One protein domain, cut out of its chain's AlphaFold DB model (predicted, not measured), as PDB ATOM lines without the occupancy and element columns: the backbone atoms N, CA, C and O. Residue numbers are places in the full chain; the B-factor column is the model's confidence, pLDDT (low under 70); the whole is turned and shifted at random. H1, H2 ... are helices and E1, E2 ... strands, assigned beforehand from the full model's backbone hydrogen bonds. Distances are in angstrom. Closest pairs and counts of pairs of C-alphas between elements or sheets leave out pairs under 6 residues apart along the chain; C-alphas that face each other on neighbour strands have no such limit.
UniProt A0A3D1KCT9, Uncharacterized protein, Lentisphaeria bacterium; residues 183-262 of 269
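What this domain is: This is residues 183 to 262 of the 269 residues of an uncharacterized protein of Lentisphaeria bacterium (UniProt A0A3D1KCT9). This domain has little regular structure: a twisted antiparallel sheet, E3 - E4 - E5 - E6, with the hairpin E1 and E2 over one face, H1 beyond one end, and a tail, residues 243 to 262, looping back to E6. The 80 printed residues, 30 in named elements, hold six strands and one helix, E1 E2 E3 E4 E5 H1 E6, mostly strand. The whole is compact, radius of gyration of the C-alphas 12.5 A, spanning 35 by 31 by 21 A.

Where its parts are: E1 is residues 183 to 185, from C-alpha 183 at (84.389, 24.258, 84.019); E2 191 to 194; E3 199 to 202; E4 208 to 212, 13.2 A; E5 218 to 224, 13.8 A; H1 234 to 237; E6 240 to 242, to C-alpha 242 at (69.457, 29.549, 84.249).

How they stand to each other: Within hydrogen-bond range are N 184 and O 192 of hairpin E1 and E2, 2.9 A. E3 E4 E5 form a meander, each strand the antiparallel neighbour of the one before: N 201 and O 210, 2.9 A; N 211 and O 221, 2.9 A. E6 pairs with E5, N 242 and O 222, 2.8 A. H1 is not on the sheet.

The domain as a whole: The printed part has no cut; mean pLDDT is 79.4, under 70 at residues 183 to 191, 194, 204 to 206 and 262.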
ATOM      1  N   ILE A 183      85.414  24.259  82.970       69.19
ATOM      2  CA  ILE A 183      84.389  24.258  84.019       69.19
ATOM      3  C   ILE A 183      84.790  25.310  85.042       69.19
ATOM      4  O   ILE A 183      85.837  25.198  85.674       69.19
ATOM      5  N   ALA A 184      83.968  26.338  85.190       61.09
ATOM      6  CA  ALA A 184      84.124  27.304  86.261       61.09
ATOM      7  C   ALA A 184      83.388  26.809  87.503       61.09
ATOM      8  O   ALA A 184      82.264  26.326  87.391       61.09
ATOM      9  N   VAL A 185      84.009  26.942  88.670       65.06
ATOM     10  CA  VAL A 185      83.413  26.553  89.951       65.06
ATOM     11  C   VAL A 185      83.471  27.749  90.893       65.06
ATOM     12  O   VAL A 185      84.518  28.389  90.998       65.06
ATOM     13  N   ASP A 186      82.351  28.086  91.532       61.69
ATOM     14  CA  ASP A 186      82.308  29.142  92.548       61.69
ATOM     15  C   ASP A 186      82.672  28.606  93.954       61.69
ATOM     16  O   ASP A 186      82.697  27.390  94.166       61.69
ATOM     17  N   PRO A 187      82.961  29.481  94.939       57.69
ATOM     18  CA  PRO A 187      83.298  29.055  96.302       57.69
ATOM     19  C   PRO A 187      82.205  28.243  97.018       57.69
ATOM     20  O   PRO A 187      82.487  27.595  98.022       57.69
ATOM     21  N   GLN A 188      80.967  28.271  96.521       56.31
ATOM     22  CA  GLN A 188      79.827  27.514  97.036       56.31
ATOM     23  C   GLN A 188      79.678  26.142  96.352       56.31
ATOM     24  O   GLN A 188      78.761  25.381  96.669       56.31
ATOM     25  N   GLY A 189      80.588  25.803  95.435       59.12
ATOM     26  CA  GLY A 189      80.609  24.535  94.714       59.12
ATOM     27  C   GLY A 189      79.666  24.486  93.513       59.12
ATOM     28  O   GLY A 189      79.409  23.401  92.993       59.12
ATOM     29  N   ASN A 190      79.140  25.624  93.047       65.88
ATOM     30  CA  ASN A 190      78.374  25.662  91.804       65.88
ATOM     31  C   ASN A 190      79.321  25.555  90.618       65.88
ATOM     32  O   ASN A 190      80.174  26.417  90.424       65.88
ATOM     33  N   ALA A 191      79.139  24.520  89.802       65.94
ATOM     34  CA  ALA A 191      79.928  24.296  88.602       65.94
ATOM     35  C   ALA A 191      79.162  24.720  87.341       65.94
ATOM     36  O   ALA A 191      77.999  24.354  87.146       65.94
ATOM     37  N   MET A 192      79.836  25.431  86.438       70.69
ATOM     38  CA  MET A 192      79.315  25.774  85.124       70.69
ATOM     39  C   MET A 192      80.309  25.446  84.002       70.69
ATOM     40  O   MET A 192      81.398  26.018  83.958       70.69
ATOM     41  N   PRO A 193      79.935  24.567  83.057       71.25
ATOM     42  CA  PRO A 193      80.711  24.333  81.853       71.25
ATOM     43  C   PRO A 193      80.588  25.521  80.895       71.25
ATOM     44  O   PRO A 193      79.492  26.001  80.611       71.25
ATOM     45  N   LEU A 194      81.727  25.947  80.368       69.81
ATOM     46  CA  LEU A 194      81.880  27.004  79.383       69.81
ATOM     47  C   LEU A 194      82.282  26.397  78.040       69.81
ATOM     48  O   LEU A 194      83.164  25.535  77.963       69.81
ATOM     49  N   LYS A 195      81.655  26.880  76.968       75.75
ATOM     50  CA  LYS A 195      82.071  26.583  75.594       75.75
ATOM     51  C   LYS A 195      83.360  27.353  75.262       75.75
ATOM     52  O   LYS A 195      83.630  28.389  75.876       75.75
ATOM     53  N   PRO A 196      84.143  26.911  74.263       73.94
ATOM     54  CA  PRO A 196      85.331  27.638  73.830       73.94
ATOM     55  C   PRO A 196      85.039  29.117  73.536       73.94
ATOM     56  O   PRO A 196      84.106  29.448  72.804       73.94
ATOM     57  N   GLY A 197      85.841  30.009  74.121       72.12
ATOM     58  CA  GLY A 197      85.698  31.460  73.965       72.12
ATOM     59  C   GLY A 197      84.638  32.115  74.855       72.12
ATOM     60  O   GLY A 197      84.520  33.337  74.826       72.12
ATOM     61  N   GLN A 198      83.889  31.348  75.653       80.50
ATOM     62  CA  GLN A 198      83.002  31.912  76.666       80.50
ATOM     63  C   GLN A 198      83.772  32.308  77.928       80.50
ATOM     64  O   GLN A 198      84.793  31.714  78.276       80.50
ATOM     65  N   LYS A 199      83.253  33.311  78.630       79.62
ATOM     66  CA  LYS A 199      83.802  33.821  79.890       79.62
ATOM     67  C   LYS A 199      82.689  34.082  80.891       79.62
ATOM     68  O   LYS A 199      81.563  34.378  80.497       79.62
ATOM     69  N   ILE A 200      83.019  34.019  82.174       78.81
ATOM     70  CA  ILE A 200      82.108  34.437  83.238       78.81
ATOM     71  C   ILE A 200      82.388  35.889  83.587       78.81
ATOM     72  O   ILE A 200      83.531  36.283  83.808       78.81
ATOM     73  N   GLU A 201      81.324  36.674  83.659       80.88
ATOM     74  CA  GLU A 201      81.345  38.014  84.214       80.88
ATOM     75  C   GLU A 201      80.355  38.070  85.370       80.88
ATOM     76  O   GLU A 201      79.170  37.776  85.214       80.88
ATOM     77  N   GLY A 202      80.856  38.410  86.549       78.31
ATOM     78  CA  GLY A 202      80.076  38.383  87.771       78.31
ATOM     79  C   GLY A 202      80.337  39.576  88.657       78.31
ATOM     80  O   GLY A 202      81.256  40.368  88.443       78.31
ATOM     81  N   ARG A 203      79.495  39.698  89.675       72.75
ATOM     82  CA  ARG A 203      79.709  40.659  90.745       72.75
ATOM     83  C   ARG A 203      80.911  40.232  91.595       72.75
ATOM     84  O   ARG A 203      81.101  39.035  91.802       72.75
ATOM     85  N   PRO A 204      81.673  41.188  92.158       66.12
ATOM     86  CA  PRO A 204      82.783  40.879  93.063       66.12
ATOM     87  C   PRO A 204      82.376  40.064  94.298       66.12
ATOM     88  O   PRO A 204      83.210  39.383  94.881       66.12
ATOM     89  N   ASP A 205      81.103  40.132  94.699       63.72
ATOM     90  CA  ASP A 205      80.555  39.383  95.832       63.72
ATOM     91  C   ASP A 205      80.227  37.914  95.506       63.72
ATOM     92  O   ASP A 205      79.787  37.185  96.392       63.72
ATOM     93  N   GLY A 206      80.391  37.485  94.248       67.31
ATOM     94  CA  GLY A 206      80.102  36.123  93.792       67.31
ATOM     95  C   GLY A 206      78.617  35.747  93.812       67.31
ATOM     96  O   GLY A 206      78.260  34.638  93.428       67.31
ATOM     97  N   LYS A 207      77.723  36.658  94.218       73.94
ATOM     98  CA  LYS A 207      76.293  36.359  94.379       73.94
ATOM     99  C   LYS A 207      75.537  36.366  93.065       73.94
ATOM    100  O   LYS A 207      74.360  36.028  93.043       73.94
ATOM    101  N   MET A 208      76.169  36.818  91.987       79.88
ATOM    102  CA  MET A 208      75.583  36.842  90.656       79.88
ATOM    103  C   MET A 208      76.686  36.751  89.623       79.88
ATOM    104  O   MET A 208      77.661  37.505  89.697       79.88
ATOM    105  N   TRP A 209      76.504  35.893  88.633       82.50
ATOM    106  CA  TRP A 209      77.437  35.802  87.525       82.50
ATOM    107  C   TRP A 209      76.746  35.297  86.257       82.50
ATOM    108  O   TRP A 209      75.755  34.576  86.307       82.50
ATOM    109  N   GLN A 210      77.238  35.735  85.102       87.75
ATOM    110  CA  GLN A 210      76.658  35.458  83.793       87.75
ATOM    111  C   GLN A 210      77.738  35.009  82.821       87.75
ATOM    112  O   GLN A 210      78.824  35.588  82.764       87.75
ATOM    113  N   VAL A 211      77.414  33.999  82.022       85.50
ATOM    114  CA  VAL A 211      78.268  33.585  80.921       85.50
ATOM    115  C   VAL A 211      78.041  34.506  79.737       85.50
ATOM    116  O   VAL A 211      76.912  34.786  79.320       85.50
ATOM    117  N   LYS A 212      79.154  34.972  79.187       86.12
ATOM    118  CA  LYS A 212      79.212  35.760  77.970       86.12
ATOM    119  C   LYS A 212      79.975  35.001  76.901       86.12
ATOM    120  O   LYS A 212      80.905  34.252  77.203       86.12
ATOM    121  N   ASP A 213      79.576  35.200  75.654       85.62
ATOM    122  CA  ASP A 213      80.316  34.714  74.499       85.62
ATOM    123  C   ASP A 213      81.625  35.501  74.286       85.62
ATOM    124  O   ASP A 213      81.973  36.426  75.032       85.62
ATOM    125  N   LYS A 214      82.353  35.120  73.234       82.25
ATOM    126  CA  LYS A 214      83.606  35.761  72.820       82.25
ATOM    127  C   LYS A 214      83.456  37.257  72.513       82.25
ATOM    128  O   LYS A 214      84.418  38.004  72.669       82.25
ATOM    129  N   ASP A 215      82.263  37.682  72.102       84.38
ATOM    130  CA  ASP A 215      81.940  39.058  71.723       84.38
ATOM    131  C   ASP A 215      81.408  39.862  72.928       84.38
ATOM    132  O   ASP A 215      81.233  41.076  72.849       84.38
ATOM    133  N   GLY A 216      81.214  39.206  74.078       81.81
ATOM    134  CA  GLY A 216      80.725  39.809  75.313       81.81
ATOM    135  C   GLY A 216      79.202  39.797  75.463       81.81
ATOM    136  O   GLY A 216      78.696  40.403  76.412       81.81
ATOM    137  N   ASN A 217      78.466  39.112  74.586       90.31
ATOM    138  CA  ASN A 217      77.014  39.012  74.690       90.31
ATOM    139  C   ASN A 217      76.611  37.910  75.679       90.31
ATOM    140  O   ASN A 217      77.247  36.854  75.704       90.31
ATOM    141  N   PRO A 218      75.545  38.106  76.475       88.81
ATOM    142  CA  PRO A 218      75.002  37.063  77.340       88.81
ATOM    143  C   PRO A 218      74.604  35.807  76.559       88.81
ATOM    144  O   PRO A 218      73.857  35.891  75.589       88.81
ATOM    145  N   THR A 219      75.030  34.633  77.027       87.25
ATOM    146  CA  THR A 219      74.640  33.343  76.419       87.25
ATOM    147  C   THR A 219      73.294  32.837  76.931       87.25
ATOM    148  O   THR A 219      72.725  31.901  76.377       87.25
ATOM    149  N   GLY A 220      72.805  33.446  78.012       86.44
ATOM    150  CA  GLY A 220      71.636  33.013  78.768       86.44
ATOM    151  C   GLY A 220      71.973  32.092  79.943       86.44
ATOM    152  O   GLY A 220      71.188  32.050  80.888       86.44
ATOM    153  N   ASP A 221      73.149  31.455  79.956       86.44
ATOM    154  CA  ASP A 221      73.632  30.755  81.148       86.44
ATOM    155  C   ASP A 221      74.024  31.784  82.223       86.44
ATOM    156  O   ASP A 221      74.830  32.691  81.985       86.44
ATOM    157  N   ARG A 222      73.429  31.678  83.412       88.75
ATOM    158  CA  ARG A 222      73.714  32.577  84.538       88.75
ATOM    159  C   ARG A 222      73.352  31.957  85.878       88.75
ATOM    160  O   ARG A 222      72.559  31.020  85.949       88.75
ATOM    161  N   TYR A 223      73.891  32.546  86.929       86.00
ATOM    162  CA  TYR A 223      73.548  32.272  88.310       86.00
ATOM    163  C   TYR A 223      73.060  33.540  89.000       86.00
ATOM    164  O   TYR A 223      73.726  34.580  88.985       86.00
ATOM    165  N   ASP A 224      71.902  33.411  89.635       85.88
ATOM    166  CA  ASP A 224      71.196  34.449  90.366       85.88
ATOM    167  C   ASP A 224      71.166  34.064  91.855       85.88
ATOM    168  O   ASP A 224      70.150  33.637  92.403       85.88
ATOM    169  N   GLY A 225      72.303  34.210  92.534       80.81
ATOM    170  CA  GLY A 225      72.500  33.806  93.931       80.81
ATOM    171  C   GLY A 225      71.755  34.642  94.975       80.81
ATOM    172  O   GLY A 225      71.680  34.256  96.136       80.81
ATOM    173  N   LEU A 226      71.172  35.777  94.584       82.94
ATOM    174  CA  LEU A 226      70.251  36.546  95.432       82.94
ATOM    175  C   LEU A 226      68.785  36.132  95.245       82.94
ATOM    176  O   LEU A 226      67.939  36.520  96.052       82.94
ATOM    177  N   GLY A 227      68.480  35.396  94.174       85.62
ATOM    178  CA  GLY A 227      67.114  35.189  93.719       85.62
ATOM    179  C   GLY A 227      66.357  36.501  93.477       85.62
ATOM    180  O   GLY A 227      66.916  37.596  93.343       85.62
ATOM    181  N   HIS A 228      65.037  36.383  93.422       87.69
ATOM    182  CA  HIS A 228      64.113  37.474  93.148       87.69
ATOM    183  C   HIS A 228      62.919  37.410  94.112       87.69
ATOM    184  O   HIS A 228      61.846  36.939  93.737       87.69
ATOM    185  N   PRO A 229      63.050  37.909  95.355       85.88
ATOM    186  CA  PRO A 229      62.072  37.684  96.430       85.88
ATOM    187  C   PRO A 229      60.672  38.255  96.152       85.88
ATOM    188  O   PRO A 229      59.719  37.916  96.840       85.88
ATOM    189  N   LYS A 230      60.540  39.133  95.151       89.62
ATOM    190  CA  LYS A 230      59.266  39.740  94.735       89.62
ATOM    191  C   LYS A 230      58.567  38.988  93.596       89.62
ATOM    192  O   LYS A 230      57.473  39.385  93.211       89.62
ATOM    193  N   GLN A 231      59.198  37.964  93.021       86.50
ATOM    194  CA  GLN A 231      58.586  37.151  91.968       86.50
ATOM    195  C   GLN A 231      57.513  36.238  92.556       86.50
ATOM    196  O   GLN A 231      57.622  35.810  93.701       86.50
ATOM    197  N   SER A 232      56.480  35.931  91.776       88.19
ATOM    198  CA  SER A 232      55.420  35.007  92.195       88.19
ATOM    199  C   SER A 232      55.893  33.554  92.250       88.19
ATOM    200  O   SER A 232      55.360  32.776  93.035       88.19
ATOM    201  N   ASP A 233      56.887  33.193  91.435       85.00
ATOM    202  CA  ASP A 233      57.468  31.854  91.396       85.00
ATOM    203  C   ASP A 233      58.394  31.617  92.606       85.00
ATOM    204  O   ASP A 233      59.440  32.270  92.709       85.00
ATOM    205  N   PRO A 234      58.077  30.659  93.498       85.69
ATOM    206  CA  PRO A 234      58.912  30.344  94.654       85.69
ATOM    207  C   PRO A 234      60.348  29.935  94.296       85.69
ATOM    208  O   PRO A 234      61.266  30.200  95.074       85.69
ATOM    209  N   LYS A 235      60.576  29.312  93.128       82.50
ATOM    210  CA  LYS A 235      61.929  28.926  92.690       82.50
ATOM    211  C   LYS A 235      62.744  30.131  92.230       82.50
ATOM    212  O   LYS A 235      63.935  30.198  92.510       82.50
ATOM    213  N   ALA A 236      62.086  31.123  91.629       86.31
ATOM    214  CA  ALA A 236      62.713  32.391  91.271       86.31
ATOM    215  C   ALA A 236      63.075  33.231  92.504       86.31
ATOM    216  O   ALA A 236      64.017  34.016  92.456       86.31
ATOM    217  N   GLN A 237      62.338  33.088  93.613       86.31
ATOM    218  CA  GLN A 237      62.614  33.810  94.861       86.31
ATOM    219  C   GLN A 237      63.904  33.355  95.552       86.31
ATOM    220  O   GLN A 237      64.524  34.144  96.262       86.31
ATOM    221  N   ALA A 238      64.297  32.096  95.370       84.50
ATOM    222  CA  ALA A 238      65.508  31.516  95.941       84.50
ATOM    223  C   ALA A 238      66.721  31.682  95.004       84.50
ATOM    224  O   ALA A 238      66.533  31.991  93.826       84.50
ATOM    225  N   PRO A 239      67.956  31.457  95.494       85.12
ATOM    226  CA  PRO A 239      69.124  31.294  94.634       85.12
ATOM    227  C   PRO A 239      68.872  30.223  93.572       85.12
ATOM    228  O   PRO A 239      68.465  29.107  93.902       85.12
ATOM    229  N   HIS A 240      69.100  30.562  92.309       85.56
ATOM    230  CA  HIS A 240      68.839  29.663  91.189       85.56
ATOM    231  C   HIS A 240      69.793  29.934  90.026       85.56
ATOM    232  O   HIS A 240      70.443  30.977  89.953       85.56
ATOM    233  N   ALA A 241      69.867  28.985  89.102       85.88
ATOM    234  CA  ALA A 241      70.598  29.113  87.853       85.88
ATOM    235  C   ALA A 241      69.639  29.083  86.659       85.88
ATOM    236  O   ALA A 241      68.575  28.472  86.707       85.88
ATOM    237  N   HIS A 242      70.056  29.715  85.568       87.12
ATOM    238  CA  HIS A 242      69.457  29.549  84.249       87.12
ATOM    239  C   HIS A 242      70.488  28.888  83.348       87.12
ATOM    240  O   HIS A 242      71.671  29.240  83.392       87.12
ATOM    241  N   ARG A 243      70.042  27.937  82.530       84.44
ATOM    242  CA  ARG A 243      70.878  27.286  81.522       84.44
ATOM    243  C   ARG A 243      70.194  27.298  80.172       84.44
ATOM    244  O   ARG A 243      68.969  27.225  80.105       84.44
ATOM    245  N   VAL A 244      70.983  27.354  79.110       82.88
ATOM    246  CA  VAL A 244      70.493  27.303  77.734       82.88
ATOM    247  C   VAL A 244      71.022  26.051  77.040       82.88
ATOM    248  O   VAL A 244      72.206  25.719  77.124       82.88
ATOM    249  N   GLY A 245      70.117  25.331  76.380       75.06
ATOM    250  CA  GLY A 245      70.421  24.142  75.600       75.06
ATOM    251  C   GLY A 245      71.243  24.457  74.350       75.06
ATOM    252  O   GLY A 245      71.494  25.607  73.987       75.06
ATOM    253  N   SER A 246      71.675  23.411  73.650       72.00
ATOM    254  CA  SER A 246      72.335  23.549  72.343       72.00
ATOM    255  C   SER A 246      71.421  24.163  71.275       72.00
ATOM    256  O   SER A 246      71.916  24.755  70.320       72.00
ATOM    257  N   ASP A 247      70.107  24.067  71.465       79.19
ATOM    258  CA  ASP A 247      69.044  24.638  70.636       79.19
ATOM    259  C   ASP A 247      68.744  26.119  70.938       79.19
ATOM    260  O   ASP A 247      67.868  26.719  70.311       79.19
ATOM    261  N   GLY A 248      69.450  26.719  71.901       76.62
ATOM    262  CA  GLY A 248      69.215  28.096  72.322       76.62
ATOM    263  C   GLY A 248      67.982  28.274  73.213       76.62
ATOM    264  O   GLY A 248      67.654  29.410  73.556       76.62
ATOM    265  N   GLN A 249      67.301  27.192  73.609       84.88
ATOM    266  CA  GLN A 249      66.142  27.262  74.495       84.88
ATOM    267  C   GLN A 249      66.548  27.137  75.969       84.88
ATOM    268  O   GLN A 249      67.519  26.444  76.286       84.88
ATOM    269  N   PRO A 250      65.812  27.769  76.903       84.44
ATOM    270  CA  PRO A 250      66.045  27.570  78.326       84.44
ATOM    271  C   PRO A 250      65.848  26.104  78.715       84.44
ATOM    272  O   PRO A 250      64.790  25.522  78.460       84.44
ATOM    273  N   ILE A 251      66.847  25.536  79.382       81.62
ATOM    274  CA  ILE A 251      66.716  24.252  80.061       81.62
ATOM    275  C   ILE A 251      65.781  24.458  81.246       81.62
ATOM    276  O   ILE A 251      65.926  25.405  82.021       81.62
ATOM    277  N   LYS A 252      64.810  23.563  81.363       85.56
ATOM    278  CA  LYS A 252      63.792  23.577  82.404       85.56
ATOM    279  C   LYS A 252      63.906  22.313  83.239       85.56
ATOM    280  O   LYS A 252      64.409  21.298  82.763       85.56
ATOM    281  N   ASP A 253      63.433  22.384  84.472       79.56
ATOM    282  CA  ASP A 253      63.265  21.209  85.316       79.56
ATOM    283  C   ASP A 253      62.093  20.319  84.851       79.56
ATOM    284  O   ASP A 253      61.402  20.609  83.870       79.56
ATOM    285  N   GLU A 254      61.845  19.233  85.584       79.19
ATOM    286  CA  GLU A 254      60.794  18.245  85.294       79.19
ATOM    287  C   GLU A 254      59.373  18.834  85.243       79.19
ATOM    288  O   GLU A 254      58.483  18.241  84.637       79.19
ATOM    289  N   VAL A 255      59.151  20.005  85.850       83.94
ATOM    290  CA  VAL A 255      57.854  20.701  85.861       83.94
ATOM    291  C   VAL A 255      57.816  21.891  84.897       83.94
ATOM    292  O   VAL A 255      56.849  22.654  84.890       83.94
ATOM    293  N   GLY A 256      58.839  22.056  84.055       85.19
ATOM    294  CA  GLY A 256      58.903  23.107  83.041       85.19
ATOM    295  C   GLY A 256      59.367  24.471  83.563       85.19
ATOM    296  O   GLY A 256      59.225  25.470  82.850       85.19
ATOM    297  N   ASN A 257      59.926  24.539  84.771       83.81
ATOM    298  CA  ASN A 257      60.434  25.769  85.365       83.81
ATOM    299  C   ASN A 257      61.906  26.009  84.954       83.81
ATOM    300  O   ASN A 257      62.726  25.103  85.106       83.81
ATOM    301  N   PRO A 258      62.270  27.199  84.435       86.25
ATOM    302  CA  PRO A 258      63.647  27.506  84.036       86.25
ATOM    303  C   PRO A 258      64.591  27.826  85.211       86.25
ATOM    304  O   PRO A 258      65.798  27.919  85.006       86.25
ATOM    305  N   HIS A 259      64.067  28.022  86.425       87.50
ATOM    306  CA  HIS A 259      64.846  28.330  87.623       87.50
ATOM    307  C   HIS A 259      65.426  27.040  88.219       87.50
ATOM    308  O   HIS A 259      64.814  26.388  89.072       87.50
ATOM    309  N   LEU A 260      66.610  26.661  87.742       83.31
ATOM    310  CA  LEU A 260      67.302  25.449  88.163       83.31
ATOM    311  C   LEU A 260      67.896  25.623  89.570       83.31
ATOM    312  O   LEU A 260      68.353  26.716  89.914       83.31
ATOM    313  N   PRO A 261      67.914  24.563  90.393       75.38
ATOM    314  CA  PRO A 261      68.490  24.630  91.729       75.38
ATOM    315  C   PRO A 261      69.989  24.944  91.670       75.38
ATOM    316  O   PRO A 261      70.698  24.482  90.776       75.38
ATOM    317  N   ALA A 262      70.462  25.701  92.655       69.50
ATOM    318  CA  ALA A 262      71.873  25.982  92.868       69.50
ATOM    319  C   ALA A 262      72.307  25.555  94.277       69.50
ATOM    320  O   ALA A 262      71.477  25.449  95.182       69.50
TER     321      ALA A 262